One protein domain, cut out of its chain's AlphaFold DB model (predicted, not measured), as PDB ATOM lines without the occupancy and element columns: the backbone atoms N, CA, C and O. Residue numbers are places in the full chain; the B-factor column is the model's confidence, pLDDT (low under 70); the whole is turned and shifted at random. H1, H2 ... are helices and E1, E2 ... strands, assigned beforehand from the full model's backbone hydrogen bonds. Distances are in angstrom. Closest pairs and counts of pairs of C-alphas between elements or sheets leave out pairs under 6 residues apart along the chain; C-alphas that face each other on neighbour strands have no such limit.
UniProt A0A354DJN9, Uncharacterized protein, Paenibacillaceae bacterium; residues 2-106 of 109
ATOM      1  N   GLY A   2      21.153 110.552  19.517       91.19
ATOM      2  CA  GLY A   2      21.145 110.796  20.976       91.19
ATOM      3  C   GLY A   2      20.203 109.951  21.857       91.19
ATOM      4  O   GLY A   2      20.624 109.492  22.911       91.19
ATOM      5  N   LYS A   3      18.947 109.706  21.455       93.44
ATOM      6  CA  LYS A   3      18.032 108.840  22.235       93.44
ATOM      7  C   LYS A   3      18.412 107.361  22.155       93.44
ATOM      8  O   LYS A   3      18.382 106.678  23.166       93.44
ATOM      9  N   PHE A   4      18.797 106.897  20.970       95.19
ATOM     10  CA  PHE A   4      19.196 105.508  20.737       95.19
ATOM     11  C   PHE A   4      20.478 105.183  21.500       95.19
ATOM     12  O   PHE A   4      20.535 104.153  22.149       95.19
ATOM     13  N   SER A   5      21.455 106.098  21.512       94.50
ATOM     14  CA  SER A   5      22.675 105.953  22.313       94.50
ATOM     15  C   SER A   5      22.369 105.747  23.800       94.50
ATOM     16  O   SER A   5      23.000 104.920  24.437       94.50
ATOM     17  N   LYS A   6      21.356 106.437  24.341       94.62
ATOM     18  CA  LYS A   6      20.929 106.267  25.738       94.62
ATOM     19  C   LYS A   6      20.256 104.923  25.987       94.62
ATOM     20  O   LYS A   6      20.585 104.265  26.964       94.62
ATOM     21  N   VAL A   7      19.361 104.486  25.101       96.19
ATOM     22  CA  VAL A   7      18.745 103.154  25.240       96.19
ATOM     23  C   VAL A   7      19.798 102.052  25.110       96.19
ATOM     24  O   VAL A   7      19.783 101.105  25.886       96.19
ATOM     25  N   ALA A   8      20.764 102.207  24.202       96.56
ATOM     26  CA  ALA A   8      21.899 101.297  24.065       96.56
ATOM     27  C   ALA A   8      22.796 101.254  25.317       96.56
ATOM     28  O   ALA A   8      23.415 100.230  25.583       96.56
ATOM     29  N   GLN A   9      22.828 102.329  26.110       94.12
ATOM     30  CA  GLN A   9      23.474 102.385  27.432       94.12
ATOM     31  C   GLN A   9      22.606 101.794  28.558       94.12
ATOM     32  O   GLN A   9      22.990 101.847  29.722       94.12
ATOM     33  N   GLY A  10      21.414 101.275  28.247       93.50
ATOM     34  CA  GLY A  10      20.458 100.779  29.241       93.50
ATOM     35  C   GLY A  10      19.603 101.864  29.901       93.50
ATOM     36  O   GLY A  10      18.893 101.584  30.862       93.50
ATOM     37  N   MET A  11      19.621 103.105  29.405       92.38
ATOM     38  CA  MET A  11      18.775 104.175  29.935       92.38
ATOM     39  C   MET A  11      17.402 104.186  29.255       92.38
ATOM     40  O   MET A  11      17.279 104.542  28.081       92.38
ATOM     41  N   MET A  12      16.347 103.919  30.025       88.75
ATOM     42  CA  MET A  12      14.962 103.959  29.529       88.75
ATOM     43  C   MET A  12      14.328 105.357  29.592       88.75
ATOM     44  O   MET A  12      13.345 105.648  28.911       88.75
ATOM     45  N   MET A  13      14.950 106.281  30.331       86.88
ATOM     46  CA  MET A  13      14.588 107.700  30.368       86.88
ATOM     47  C   MET A  13      15.552 108.518  29.499       86.88
ATOM     48  O   MET A  13      16.661 108.862  29.904       86.88
ATOM     49  N   VAL A  14      15.123 108.852  28.277       85.81
ATOM     50  CA  VAL A  14      16.024 109.333  27.205       85.81
ATOM     51  C   VAL A  14      16.030 110.852  26.972       85.81
ATOM     52  O   VAL A  14      16.629 111.341  26.006       85.81
ATOM     53  N   HIS A  15      15.360 111.639  27.818       83.56
ATOM     54  CA  HIS A  15      15.271 113.091  27.628       83.56
ATOM     55  C   HIS A  15      16.641 113.781  27.760       83.56
ATOM     56  O   HIS A  15      17.524 113.337  28.491       83.56
ATOM     57  N   SER A  16      16.844 114.878  27.027       69.88
ATOM     58  CA  SER A  16      18.136 115.584  26.954       69.88
ATOM     59  C   SER A  16      18.552 116.266  28.260       69.88
ATOM     60  O   SER A  16      19.740 116.452  28.479       69.88
ATOM     61  N   LYS A  17      17.596 116.614  29.130       69.50
ATOM     62  CA  LYS A  17      17.863 117.319  30.396       69.50
ATOM     63  C   LYS A  17      18.304 116.422  31.564       69.50
ATOM     64  O   LYS A  17      18.771 116.961  32.555       69.50
ATOM     65  N   GLY A  18      18.089 115.107  31.489       65.12
ATOM     66  CA  GLY A  18      18.240 114.198  32.640       65.12
ATOM     67  C   GLY A  18      19.522 113.389  32.614       65.12
ATOM     68  O   GLY A  18      20.154 113.241  33.645       65.12
ATOM     69  N   ASN A  19      19.918 112.929  31.425       69.81
ATOM     70  CA  ASN A  19      21.146 112.172  31.204       69.81
ATOM     71  C   ASN A  19      21.816 112.683  29.928       69.81
ATOM     72  O   ASN A  19      21.143 112.825  28.899       69.81
ATOM     73  N   GLN A  20      23.111 112.982  29.985       83.56
ATOM     74  CA  GLN A  20      23.899 113.316  28.797       83.56
ATOM     75  C   GLN A  20      24.283 112.042  28.037       83.56
ATOM     76  O   GLN A  20      24.061 110.932  28.511       83.56
ATOM     77  N   VAL A  21      24.771 112.200  26.810       88.62
ATOM     78  CA  VAL A  21      25.338 111.079  26.055       88.62
ATOM     79  C   VAL A  21      26.690 110.743  26.678       88.62
ATOM     80  O   VAL A  21      27.521 111.635  26.809       88.62
ATOM     81  N   ASP A  22      26.908 109.482  27.037       94.06
ATOM     82  CA  ASP A  22      28.238 109.000  27.416       94.06
ATOM     83  C   ASP A  22      29.082 108.720  26.158       94.06
ATOM     84  O   ASP A  22      28.765 107.819  25.375       94.06
ATOM     85  N   PHE A  23      30.130 109.520  25.943       96.19
ATOM     86  CA  PHE A  23      31.040 109.381  24.803       96.19
ATOM     87  C   PHE A  23      32.087 108.279  24.989       96.19
ATOM     88  O   PHE A  23      32.534 107.727  23.985       96.19
ATOM     89  N   HIS A  24      32.419 107.883  26.222       96.75
ATOM     90  CA  HIS A  24      33.268 106.711  26.455       96.75
ATOM     91  C   HIS A  24      32.538 105.432  26.041       96.75
ATOM     92  O   HIS A  24      33.125 104.572  25.389       96.75
ATOM     93  N   PHE A  25      31.235 105.340  26.317       96.44
ATOM     94  CA  PHE A  25      30.415 104.246  25.796       96.44
ATOM     95  C   PHE A  25      30.402 104.215  24.259       96.44
ATOM     96  O   PHE A  25      30.554 103.157  23.650       96.44
ATOM     97  N   LEU A  26      30.230 105.373  23.606       97.75
ATOM     98  CA  LEU A  26      30.251 105.431  22.139       97.75
ATOM     99  C   LEU A  26      31.625 105.061  21.573       97.75
ATOM    100  O   LEU A  26      31.686 104.401  20.538       97.75
ATOM    101  N   ARG A  27      32.711 105.438  22.256       98.25
ATOM    102  CA  ARG A  27      34.068 105.010  21.917       98.25
ATOM    103  C   ARG A  27      34.210 103.492  22.009       98.25
ATOM    104  O   ARG A  27      34.670 102.891  21.047       98.25
ATOM    105  N   GLN A  28      33.782 102.869  23.107       97.81
ATOM    106  CA  GLN A  28      33.847 101.411  23.263       97.81
ATOM    107  C   GLN A  28      33.093 100.700  22.129       97.81
ATOM    108  O   GLN A  28      33.610  99.777  21.506       97.81
ATOM    109  N   MET A  29      31.890 101.170  21.799       97.56
ATOM    110  CA  MET A  29      31.106 100.606  20.699       97.56
ATOM    111  C   MET A  29      31.789 100.795  19.332       97.56
ATOM    112  O   MET A  29      31.673  99.933  18.461       97.56
ATOM    113  N   ALA A  30      32.511 101.903  19.133       98.25
ATOM    114  CA  ALA A  30      33.332 102.128  17.944       98.25
ATOM    115  C   ALA A  30      34.513 101.147  17.877       98.25
ATOM    116  O   ALA A  30      34.720 100.523  16.837       98.25
ATOM    117  N   GLU A  31      35.229 100.933  18.981       98.25
ATOM    118  CA  GLU A  31      36.312  99.943  19.069       98.25
ATOM    119  C   GLU A  31      35.800  98.534  18.732       98.25
ATOM    120  O   GLU A  31      36.376  97.835  17.898       98.25
ATOM    121  N   GLU A  32      34.657  98.142  19.296       97.81
ATOM    122  CA  GLU A  32      34.013  96.865  18.995       97.81
ATOM    123  C   GLU A  32      33.600  96.742  17.520       97.81
ATOM    124  O   GLU A  32      33.580  95.632  16.985       97.81
ATOM    125  N   ALA A  33      33.260  97.857  16.862       97.62
ATOM    126  CA  ALA A  33      32.936  97.937  15.434       97.62
ATOM    127  C   ALA A  33      34.175  97.923  14.517       97.62
ATOM    128  O   ALA A  33      34.038  98.075  13.302       97.62
ATOM    129  N   GLY A  34      35.379  97.764  15.076       97.88
ATOM    130  CA  GLY A  34      36.634  97.745  14.326       97.88
ATOM    131  C   GLY A  34      37.142  99.131  13.926       97.88
ATOM    132  O   GLY A  34      37.968  99.235  13.019       97.88
ATOM    133  N   VAL A  35      36.656 100.195  14.570       98.31
ATOM    134  CA  VAL A  35      37.141 101.560  14.339       98.31
ATOM    135  C   VAL A  35      38.558 101.697  14.923       98.31
ATOM    136  O   VAL A  35      38.799 101.269  16.054       98.31
ATOM    137  N   PRO A  36      39.523 102.270  14.178       98.19
ATOM    138  CA  PRO A  36      40.894 102.434  14.642       98.19
ATOM    139  C   PRO A  36      41.000 103.477  15.759       98.19
ATOM    140  O   PRO A  36      40.174 104.385  15.881       98.19
ATOM    141  N   ALA A  37      42.059 103.353  16.563       97.88
ATOM    142  CA  ALA A  37      42.252 104.137  17.781       97.88
ATOM    143  C   ALA A  37      42.190 105.661  17.558       97.88
ATOM    144  O   ALA A  37      41.585 106.367  18.359       97.88
ATOM    145  N   ASP A  38      42.738 106.165  16.450       97.62
ATOM    146  CA  ASP A  38      42.745 107.594  16.111       97.62
ATOM    147  C   ASP A  38      41.335 108.158  15.858       97.62
ATOM    148  O   ASP A  38      41.050 109.317  16.162       97.62
ATOM    149  N   LEU A  39      40.428 107.345  15.311       98.00
ATOM    150  CA  LEU A  39      39.022 107.708  15.152       98.00
ATOM    151  C   LEU A  39      38.242 107.524  16.457       98.00
ATOM    152  O   LEU A  39      37.388 108.356  16.761       98.00
ATOM    153  N   CYS A  40      38.557 106.500  17.251       98.44
ATOM    154  CA  CYS A  40      37.975 106.299  18.580       98.44
ATOM    155  C   CYS A  40      38.272 107.470  19.531       98.44
ATOM    156  O   CYS A  40      37.385 107.910  20.260       98.44
ATOM    157  N   GLU A  41      39.473 108.050  19.471       97.94
ATOM    158  CA  GLU A  41      39.812 109.270  20.217       97.94
ATOM    159  C   GLU A  41      38.938 110.465  19.804       97.94
ATOM    160  O   GLU A  41      38.478 111.226  20.656       97.94
ATOM    161  N   LYS A  42      38.629 110.610  18.507       98.12
ATOM    162  CA  LYS A  42      37.721 111.666  18.022       98.12
ATOM    163  C   LYS A  42      36.283 111.469  18.498       98.12
ATOM    164  O   LYS A  42      35.581 112.456  18.697       98.12
ATOM    165  N   VAL A  43      35.840 110.223  18.680       98.06
ATOM    166  CA  VAL A  43      34.516 109.923  19.252       98.06
ATOM    167  C   VAL A  43      34.418 110.441  20.681       98.06
ATOM    168  O   VAL A  43      33.416 111.057  21.035       98.06
ATOM    169  N   GLU A  44      35.458 110.228  21.484       96.19
ATOM    170  CA  GLU A  44      35.500 110.677  22.878       96.19
ATOM    171  C   GLU A  44      35.510 112.207  23.011       96.19
ATOM    172  O   GLU A  44      34.958 112.755  23.960       96.19
ATOM    173  N   GLN A  45      36.095 112.899  22.030       96.50
ATOM    174  CA  GLN A  45      36.174 114.362  21.975       96.50
ATOM    175  C   GLN A  45      34.942 115.038  21.345       96.50
ATOM    176  O   GLN A  45      34.905 116.266  21.245       96.50
ATOM    177  N   ALA A  46      33.949 114.275  20.882       96.81
ATOM    178  CA  ALA A  46      32.766 114.829  20.229       96.81
ATOM    179  C   ALA A  46      31.851 115.578  21.215       96.81
ATOM    180  O   ALA A  46      31.763 115.248  22.394       96.81
ATOM    181  N   ASN A  47      31.101 116.568  20.719       93.88
ATOM    182  CA  ASN A  47      30.158 117.340  21.536       93.88
ATOM    183  C   ASN A  47      28.743 116.761  21.492       93.88
ATOM    184  O   ASN A  47      27.946 116.954  22.414       93.88
ATOM    185  N   THR A  48      28.389 116.057  20.410       94.75
ATOM    186  CA  THR A  48      27.052 115.476  20.240       94.75
ATOM    187  C   THR A  48      27.095 114.054  19.686       94.75
ATOM    188  O   THR A  48      27.957 113.688  18.895       94.75
ATOM    189  N   ALA A  49      26.095 113.233  20.028       94.88
ATOM    190  CA  ALA A  49      25.956 111.901  19.425       94.88
ATOM    191  C   ALA A  49      25.734 111.952  17.901       94.88
ATOM    192  O   ALA A  49      25.977 110.962  17.213       94.88
ATOM    193  N   SER A  50      25.211 113.067  17.378       95.00
ATOM    194  CA  SER A  50      25.064 113.258  15.933       95.00
ATOM    195  C   SER A  50      26.424 113.444  15.264       95.00
ATOM    196  O   SER A  50      26.659 112.779  14.267       95.00
ATOM    197  N   GLU A  51      27.336 114.223  15.861       97.06
ATOM    198  CA  GLU A  51      28.721 114.356  15.374       97.06
ATOM    199  C   GLU A  51      29.429 112.999  15.293       97.06
ATOM    200  O   GLU A  51      30.078 112.703  14.294       97.06
ATOM    201  N   VAL A  52      29.244 112.133  16.295       98.00
ATOM    202  CA  VAL A  52      29.769 110.757  16.257       98.00
ATOM    203  C   VAL A  52      29.165 109.969  15.092       98.00
ATOM    204  O   VAL A  52      29.886 109.298  14.361       98.00
ATOM    205  N   GLY A  53      27.849 110.061  14.885       97.44
ATOM    206  CA  GLY A  53      27.186 109.410  13.753       97.44
ATOM    207  C   GLY A  53      27.727 109.894  12.404       97.44
ATOM    208  O   GLY A  53      28.054 109.078  11.544       97.44
ATOM    209  N   ASP A  54      27.881 111.204  12.235       97.56
ATOM    210  CA  ASP A  54      28.417 111.797  11.010       97.56
ATOM    211  C   ASP A  54      29.870 111.359  10.769       97.56
ATOM    212  O   ASP A  54      30.221 110.991   9.646       97.56
ATOM    213  N   LEU A  55      30.690 111.296  11.827       98.31
ATOM    214  CA  LEU A  55      32.061 110.787  11.770       98.31
ATOM    215  C   LEU A  55      32.113 109.330  11.289       98.31
ATOM    216  O   LEU A  55      32.926 109.006  10.421       98.31
ATOM    217  N   MET A  56      31.245 108.459  11.813       98.44
ATOM    218  CA  MET A  56      31.184 107.047  11.412       98.44
ATOM    219  C   MET A  56      30.740 106.886   9.959       98.44
ATOM    220  O   MET A  56      31.327 106.094   9.221       98.44
ATOM    221  N   ILE A  57      29.751 107.671   9.515       97.56
ATOM    222  CA  ILE A  57      29.294 107.673   8.118       97.56
ATOM    223  C   ILE A  57      30.422 108.130   7.191       97.56
ATOM    224  O   ILE A  57      30.694 107.463   6.194       97.56
ATOM    225  N   ALA A  58      31.078 109.247   7.516       98.00
ATOM    226  CA  ALA A  58      32.155 109.814   6.709       98.00
ATOM    227  C   ALA A  58      33.376 108.885   6.629       98.00
ATOM    228  O   ALA A  58      34.058 108.849   5.607       98.00
ATOM    229  N   SER A  59      33.620 108.113   7.688       97.69
ATOM    230  CA  SER A  59      34.749 107.185   7.794       97.69
ATOM    231  C   SER A  59      34.427 105.765   7.304       97.69
ATOM    232  O   SER A  59      35.309 104.913   7.295       97.69
ATOM    233  N   GLY A  60      33.183 105.490   6.889       97.56
ATOM    234  CA  GLY A  60      32.770 104.195   6.334       97.56
ATOM    235  C   GLY A  60      32.466 103.091   7.357       97.56
ATOM    236  O   GLY A  60      32.199 101.959   6.958       97.56
ATOM    237  N   TYR A  61      32.442 103.394   8.657       98.12
ATOM    238  CA  TYR A  61      32.222 102.408   9.723       98.12
ATOM    239  C   TYR A  61      30.734 102.207  10.013       98.12
ATOM    240  O   TYR A  61      30.219 102.559  11.071       98.12
ATOM    241  N   MET A  62      30.021 101.619   9.050       97.44
ATOM    242  CA  MET A  62      28.583 101.361   9.184       97.44
ATOM    243  C   MET A  62      28.252 100.315  10.263       97.44
ATOM    244  O   MET A  62      27.165 100.357  10.836       97.44
ATOM    245  N   GLU A  63      29.194  99.421  10.582       98.12
ATOM    246  CA  GLU A  63      29.061  98.389  11.624       98.12
ATOM    247  C   GLU A  63      28.745  98.979  13.008       98.12
ATOM    248  O   GLU A  63      27.989  98.404  13.789       98.12
ATOM    249  N   PHE A  64      29.220 100.197  13.272       98.56
ATOM    250  CA  PHE A  64      28.880 100.957  14.472       98.56
ATOM    251  C   PHE A  64      27.363 101.108  14.665       98.56
ATOM    252  O   PHE A  64      26.853 101.021  15.782       98.56
ATOM    253  N   PHE A  65      26.612 101.312  13.577       98.44
ATOM    254  CA  PHE A  65      25.159 101.462  13.646       98.44
ATOM    255  C   PHE A  65      24.434 100.128  13.828       98.44
ATOM    256  O   PHE A  65      23.363 100.128  14.437       98.44
ATOM    257  N   GLN A  66      24.994  99.015  13.332       98.00
ATOM    258  CA  GLN A  66      24.460  97.677  13.618       98.00
ATOM    259  C   GLN A  66      24.583  97.388  15.113       98.00
ATOM    260  O   GLN A  66      23.572  97.145  15.768       98.00
ATOM    261  N   LYS A  67      25.770  97.595  15.695       98.12
ATOM    262  CA  LYS A  67      25.989  97.456  17.145       98.12
ATOM    263  C   LYS A  67      25.091  98.346  17.986       98.12
ATOM    264  O   LYS A  67      24.508  97.883  18.961       98.12
ATOM    265  N   LEU A  68      24.910  99.601  17.576       98.38
ATOM    266  CA  LEU A  68      23.969 100.491  18.244       98.38
ATOM    267  C   LEU A  68      22.553  99.899  18.258       98.38
ATOM    268  O   LEU A  68      21.896  99.918  19.296       98.38
ATOM    269  N   CYS A  69      22.076  99.381  17.126       98.50
ATOM    270  CA  CYS A  69      20.750  98.771  17.044       98.50
ATOM    271  C   CYS A  69      20.658  97.491  17.887       98.50
ATOM    272  O   CYS A  69      19.660  97.312  18.582       98.50
ATOM    273  N   LEU A  70      21.705  96.661  17.884       98.38
ATOM    274  CA  LEU A  70      21.802  95.453  18.703       98.38
ATOM    275  C   LEU A  70      21.672  95.791  20.191       98.38
ATOM    276  O   LEU A  70      20.794  95.264  20.869       98.38
ATOM    277  N   TYR A  71      22.471  96.738  20.684       98.12
ATOM    278  CA  TYR A  71      22.437  97.154  22.086       98.12
ATOM    279  C   TYR A  71      21.108  97.791  22.482       98.12
ATOM    280  O   TYR A  71      20.652  97.595  23.609       98.12
ATOM    281  N   VAL A  72      20.441  98.517  21.580       98.12
ATOM    282  CA  VAL A  72      19.066  98.973  21.834       98.12
ATOM    283  C   VAL A  72      18.130  97.775  22.000       98.12
ATOM    284  O   VAL A  72      17.407  97.727  22.994       98.12
ATOM    285  N   CYS A  73      18.157  96.802  21.084       98.12
ATOM    286  CA  CYS A  73      17.314  95.610  21.181       98.12
ATOM    287  C   CYS A  73      17.544  94.853  22.495       98.12
ATOM    288  O   CYS A  73      16.587  94.548  23.202       98.12
ATOM    289  N   GLU A  74      18.801  94.587  22.848       97.06
ATOM    290  CA  GLU A  74      19.164  93.844  24.055       97.06
ATOM    291  C   GLU A  74      18.743  94.562  25.338       97.06
ATOM    292  O   GLU A  74      18.200  93.934  26.247       97.06
ATOM    293  N   ASN A  75      18.960  95.876  25.428       97.31
ATOM    294  CA  ASN A  75      18.561  96.629  26.611       97.31
ATOM    295  C   ASN A  75      17.037  96.725  26.739       97.31
ATOM    296  O   ASN A  75      16.522  96.557  27.841       97.31
ATOM    297  N   VAL A  76      16.307  96.927  25.636       96.12
ATOM    298  CA  VAL A  76      14.833  96.914  25.653       96.12
ATOM    299  C   VAL A  76      14.305  95.542  26.065       96.12
ATOM    300  O   VAL A  76      13.430  95.466  26.922       96.12
ATOM    301  N   LEU A  77      14.854  94.454  25.516       95.81
ATOM    302  CA  LEU A  77      14.472  93.096  25.912       95.81
ATOM    303  C   LEU A  77      14.751  92.825  27.390       95.81
ATOM    304  O   LEU A  77      13.939  92.185  28.057       95.81
ATOM    305  N   ARG A  78      15.875  93.323  27.913       95.12
ATOM    306  CA  ARG A  78      16.216  93.216  29.335       95.12
ATOM    307  C   ARG A  78      15.213  93.961  30.213       95.12
ATOM    308  O   ARG A  78      14.780  93.397  31.211       95.12
ATOM    309  N   GLU A  79      14.815  95.167  29.819       94.88
ATOM    310  CA  GLU A  79      13.823  95.974  30.542       94.88
ATOM    311  C   GLU A  79      12.456  95.285  30.623       94.88
ATOM    312  O   GLU A  79      11.832  95.267  31.679       94.88
ATOM    313  N   VAL A  80      11.993  94.680  29.523       93.31
ATOM    314  CA  VAL A  80      10.678  94.011  29.482       93.31
ATOM    315  C   VAL A  80      10.701  92.569  30.006       93.31
ATOM    316  O   VAL A  80       9.650  91.937  30.083       93.31
ATOM    317  N   GLY A  81      11.874  92.029  30.362       93.81
ATOM    318  CA  GLY A  81      12.026  90.650  30.842       93.81
ATOM    319  C   GLY A  81      11.986  89.574  29.744       93.81
ATOM    320  O   GLY A  81      11.759  88.398  30.034       93.81
ATOM    321  N   GLY A  82      12.232  89.942  28.485       93.50
ATOM    322  CA  GLY A  82      12.153  89.042  27.333       93.50
ATOM    323  C   GLY A  82      10.723  88.653  26.945       93.50
ATOM    324  O   GLY A  82       9.761  89.355  27.243       93.50
ATOM    325  N   GLY A  83      10.575  87.529  26.232       93.81
ATOM    326  CA  GLY A  83       9.259  87.009  25.827       93.81
ATOM    327  C   GLY A  83       8.632  87.715  24.626       93.81
ATOM    328  O   GLY A  83       7.475  87.461  24.300       93.81
ATOM    329  N   MET A  84       9.403  88.560  23.945       94.69
ATOM    330  CA  MET A  84       9.033  89.182  22.681       94.69
ATOM    331  C   MET A  84      10.248  89.315  21.764       94.69
ATOM    332  O   MET A  84      11.385  89.070  22.167       94.69
ATOM    333  N   GLU A  85       9.985  89.693  20.519       97.06
ATOM    334  CA  GLU A  85      11.000  90.119  19.563       97.06
ATOM    335  C   GLU A  85      11.067  91.649  19.560       97.06
ATOM    336  O   GLU A  85      10.034  92.321  19.563       97.06
ATOM    337  N   VAL A  86      12.279  92.195  19.540       97.62
ATOM    338  CA  VAL A  86      12.530  93.630  19.403       97.62
ATOM    339  C   VAL A  86      13.350  93.862  18.144       97.62
ATOM    340  O   VAL A  86      14.427  93.289  17.969       97.62
ATOM    341  N   GLU A  87      12.845  94.737  17.278       98.19
ATOM    342  CA  GLU A  87      13.549  95.210  16.091       98.19
ATOM    343  C   GLU A  87      13.831  96.708  16.210       98.19
ATOM    344  O   GLU A  87      12.923  97.517  16.415       98.19
ATOM    345  N   THR A  88      15.099  97.075  16.045       98.31
ATOM    346  CA  THR A  88      15.551  98.464  16.029       98.31
ATOM    347  C   THR A  88      16.008  98.812  14.623       98.31
ATOM    348  O   THR A  88      16.878  98.143  14.074       98.31
ATOM    349  N   ILE A  89      15.450  99.878  14.045       97.88
ATOM    350  CA  ILE A  89      15.858 100.416  12.741       97.88
ATOM    351  C   ILE A  89      16.284 101.866  12.934       97.88
ATOM    352  O   ILE A  89      15.485 102.708  13.351       97.88
ATOM    353  N   LEU A  90      17.536 102.174  12.601       97.12
ATOM    354  CA  LEU A  90      18.038 103.540  12.571       97.12
ATOM    355  C   LEU A  90      18.034 104.060  11.132       97.12
ATOM    356  O   LEU A  90      18.773 103.569  10.280       97.12
ATOM    357  N   ILE A  91      17.217 105.078  10.875       95.56
ATOM    358  CA  ILE A  91      17.009 105.674   9.551       95.56
ATOM    359  C   ILE A  91      17.239 107.190   9.588       95.56
ATOM    360  O   ILE A  91      16.920 107.855  10.576       95.56
ATOM    361  N   THR A  92      17.816 107.740   8.519       92.38
ATOM    362  CA  THR A  92      17.982 109.191   8.349       92.38
ATOM    363  C   THR A  92      16.716 109.840   7.789       92.38
ATOM    364  O   THR A  92      15.836 109.172   7.249       92.38
ATOM    365  N   MET A  93      16.641 111.173   7.842       90.50
ATOM    366  CA  MET A  93      15.537 111.917   7.216       90.50
ATOM    367  C   MET A  93      15.484 111.734   5.690       90.50
ATOM    368  O   MET A  93      14.416 111.826   5.097       90.50
ATOM    369  N   GLN A  94      16.616 111.415   5.058       94.38
ATOM    370  CA  GLN A  94      16.722 111.074   3.635       94.38
ATOM    371  C   GLN A  94      16.391 109.600   3.351       94.38
ATOM    372  O   GLN A  94      16.758 109.081   2.303       94.38
ATOM    373  N   GLN A  95      15.730 108.912   4.289       94.25
ATOM    374  CA  GLN A  95      15.292 107.520   4.165       94.25
ATOM    375  C   GLN A  95      16.435 106.503   3.987       94.25
ATOM    376  O   GLN A  95      16.209 105.375   3.552       94.25
ATOM    377  N   ARG A  96      17.669 106.860   4.366       95.06
ATOM    378  CA  ARG A  96      18.795 105.919   4.374       95.06
ATOM    379  C   ARG A  96      18.791 105.132   5.678       95.06
ATOM    380  O   ARG A  96      18.895 105.723   6.752       95.06
ATOM    381  N   ILE A  97      18.725 103.808   5.588       96.88
ATOM    382  CA  ILE A  97      18.936 102.926   6.741       96.88
ATOM    383  C   ILE A  97      20.432 102.912   7.066       96.88
ATOM    384  O   ILE A  97      21.261 102.649   6.194       96.88
ATOM    385  N   LEU A  98      20.766 103.235   8.313       97.19
ATOM    386  CA  LEU A  98      22.132 103.188   8.833       97.19
ATOM    387  C   LEU A  98      22.421 101.852   9.519       97.19
ATOM    388  O   LEU A  98      23.504 101.310   9.350       97.19
ATOM    389  N   GLY A  99      21.447 101.320  10.258       97.25
ATOM    390  CA  GLY A  99      21.540 100.038  10.950       97.25
ATOM    391  C   GLY A  99      20.155  99.451  11.193       97.25
ATOM    392  O   GLY A  99      19.164 100.187  11.275       97.25
ATOM    393  N   ARG A 100      20.085  98.123  11.272       98.12
ATOM    394  CA  ARG A 100      18.868  97.376  11.575       98.12
ATOM    395  C   ARG A 100      19.250  96.087  12.274       98.12
ATOM    396  O   ARG A 100      20.022  95.325  11.714       98.12
ATOM    397  N   GLU A 101      18.661  95.847  13.434       98.38
ATOM    398  CA  GLU A 101      18.864  94.616  14.192       98.38
ATOM    399  C   GLU A 101      17.555  94.095  14.752       98.38
ATOM    400  O   GLU A 101      16.622  94.863  15.003       98.38
ATOM    401  N   ARG A 102      17.500  92.781  14.947       98.12
ATOM    402  CA  ARG A 102      16.321  92.061  15.420       98.12
ATOM    403  C   ARG A 102      16.762  90.970  16.381       98.12
ATOM    404  O   ARG A 102      17.506  90.073  16.000       98.12
ATOM    405  N   VAL A 103      16.281  91.041  17.615       97.75
ATOM    406  CA  VAL A 103      16.647  90.107  18.684       97.75
ATOM    407  C   VAL A 103      15.377  89.585  19.341       97.75
ATOM    408  O   VAL A 103      14.414  90.327  19.522       97.75
ATOM    409  N   ALA A 104      15.380  88.314  19.724       95.44
ATOM    410  CA  ALA A 104      14.347  87.711  20.552       95.44
ATOM    411  C   ALA A 104      14.990  86.712  21.517       95.44
ATOM    412  O   ALA A 104      15.886  85.962  21.129       95.44
ATOM    413  N   TRP A 105      14.499  86.655  22.754       91.38
ATOM    414  CA  TRP A 105      14.785  85.539  23.654       91.38
ATOM    415  C   TRP A 105      13.564  85.188  24.502       91.38
ATOM    416  O   TRP A 105      12.718  86.031  24.817       91.38
ATOM    417  N   SER A 106      13.476  83.919  24.896       80.25
ATOM    418  CA  SER A 106      12.467  83.453  25.845       80.25
ATOM    419  C   SER A 106      12.879  83.808  27.280       80.25
ATOM    420  O   SER A 106      14.072  83.749  27.586       80.25
TER     421      SER A 106
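What this domain is: This is residues 2 to 106 of the 109 residues of an uncharacterized protein of Paenibacillaceae bacterium (UniProt A0A354DJN9). What is the main picture? A long helix, H5, packs over the two-stranded hairpin E1 E2, while H2, H3 and H4 gather near the end of H5 where it begins and H1 crosses H5 at a steep angle. H2 and H3 fold back on each other as a helical hairpin, and H4 sits more loosely beside them. What are its parts and size? The 105 printed residues hold five named helices and two named strands in the order H1, H2, H3, H4, H5, E1, E2; the sheet, E1 - E2, is antiparallel and the class is mixed, helices and strands. The whole is compact, with a radius of gyration of the C-alphas of 13.5 A and spans of 40 by 28 by 27 A.

How they stand to each other: How is the sheet paired, and which helix is near it? E1, residues 85 to 91, and E2, residues 97 to 104, form an antiparallel hairpin; N 86 and O 103, 2.8 A apart, and N 101 and O 88, 3.0 A apart, are within hydrogen-bond range. The closest C-alphas of H5, residues 63 to 80, and E2 are those of Gln 66 and Gly 99, 4.6 A apart; for E1 they are those of Cys 69 and Thr 88, 5.3 A apart. Which helices touch this one? H1, residues 2 to 8, touches residues 68 to 76 of H5 alone, the same way at a steep tilt of 62 degrees, the closest C-alphas being those of Ala 8 and Val 72, 4.3 A apart. H2, residues 23 to 32, touches residues 64 to 68 of H5 alone, opposite ways at a steep tilt of 67 degrees, the closest C-alphas being those of Ala 30 and Phe 64, 5.8 A apart. Where are the other two helices? H3, residues 37 to 44, touches H2 as a helical hairpin, opposite ways at a shallow tilt of 30 degrees, with the closest C-alphas, of Phe 23 and Glu 44, 5.0 A apart. H4, residues 49 to 59, only just touches H1, with 3 pairs of C-alphas within 8 A, the closest those of Gly 2 and Ala 49 at 5.2 A. H4 is close to H3 but not clearly touching, with the closest C-alphas, of Val 43 and Val 52, 5.7 A apart. Are the helix backbones well formed? Every O i to N i+4 pair is within hydrogen-bond range in H1, H2, H4 and H5, and 3 of 4 are in H3.

Where its parts are: Which elements are longest? H5 measures 26.0 A from first to last C-alpha, E2 21.1 A, E1 19.5 A and H4 15.3 A. Where are the anchor points? H1 begins at C-alpha 2, (21.145, 110.796, 20.976), and E2 ends at C-alpha 104, (14.347, 87.711, 20.552).

The domain as a whole: How far does it reach? The two C-alphas farthest apart, of Asp 38 and Gly 83, are 40.5 A apart. Is it unbroken and confident? The printed part has no cut; the link from H1 to H2, 14 residues, is long, and residues 16 to 19 are under pLDDT 70.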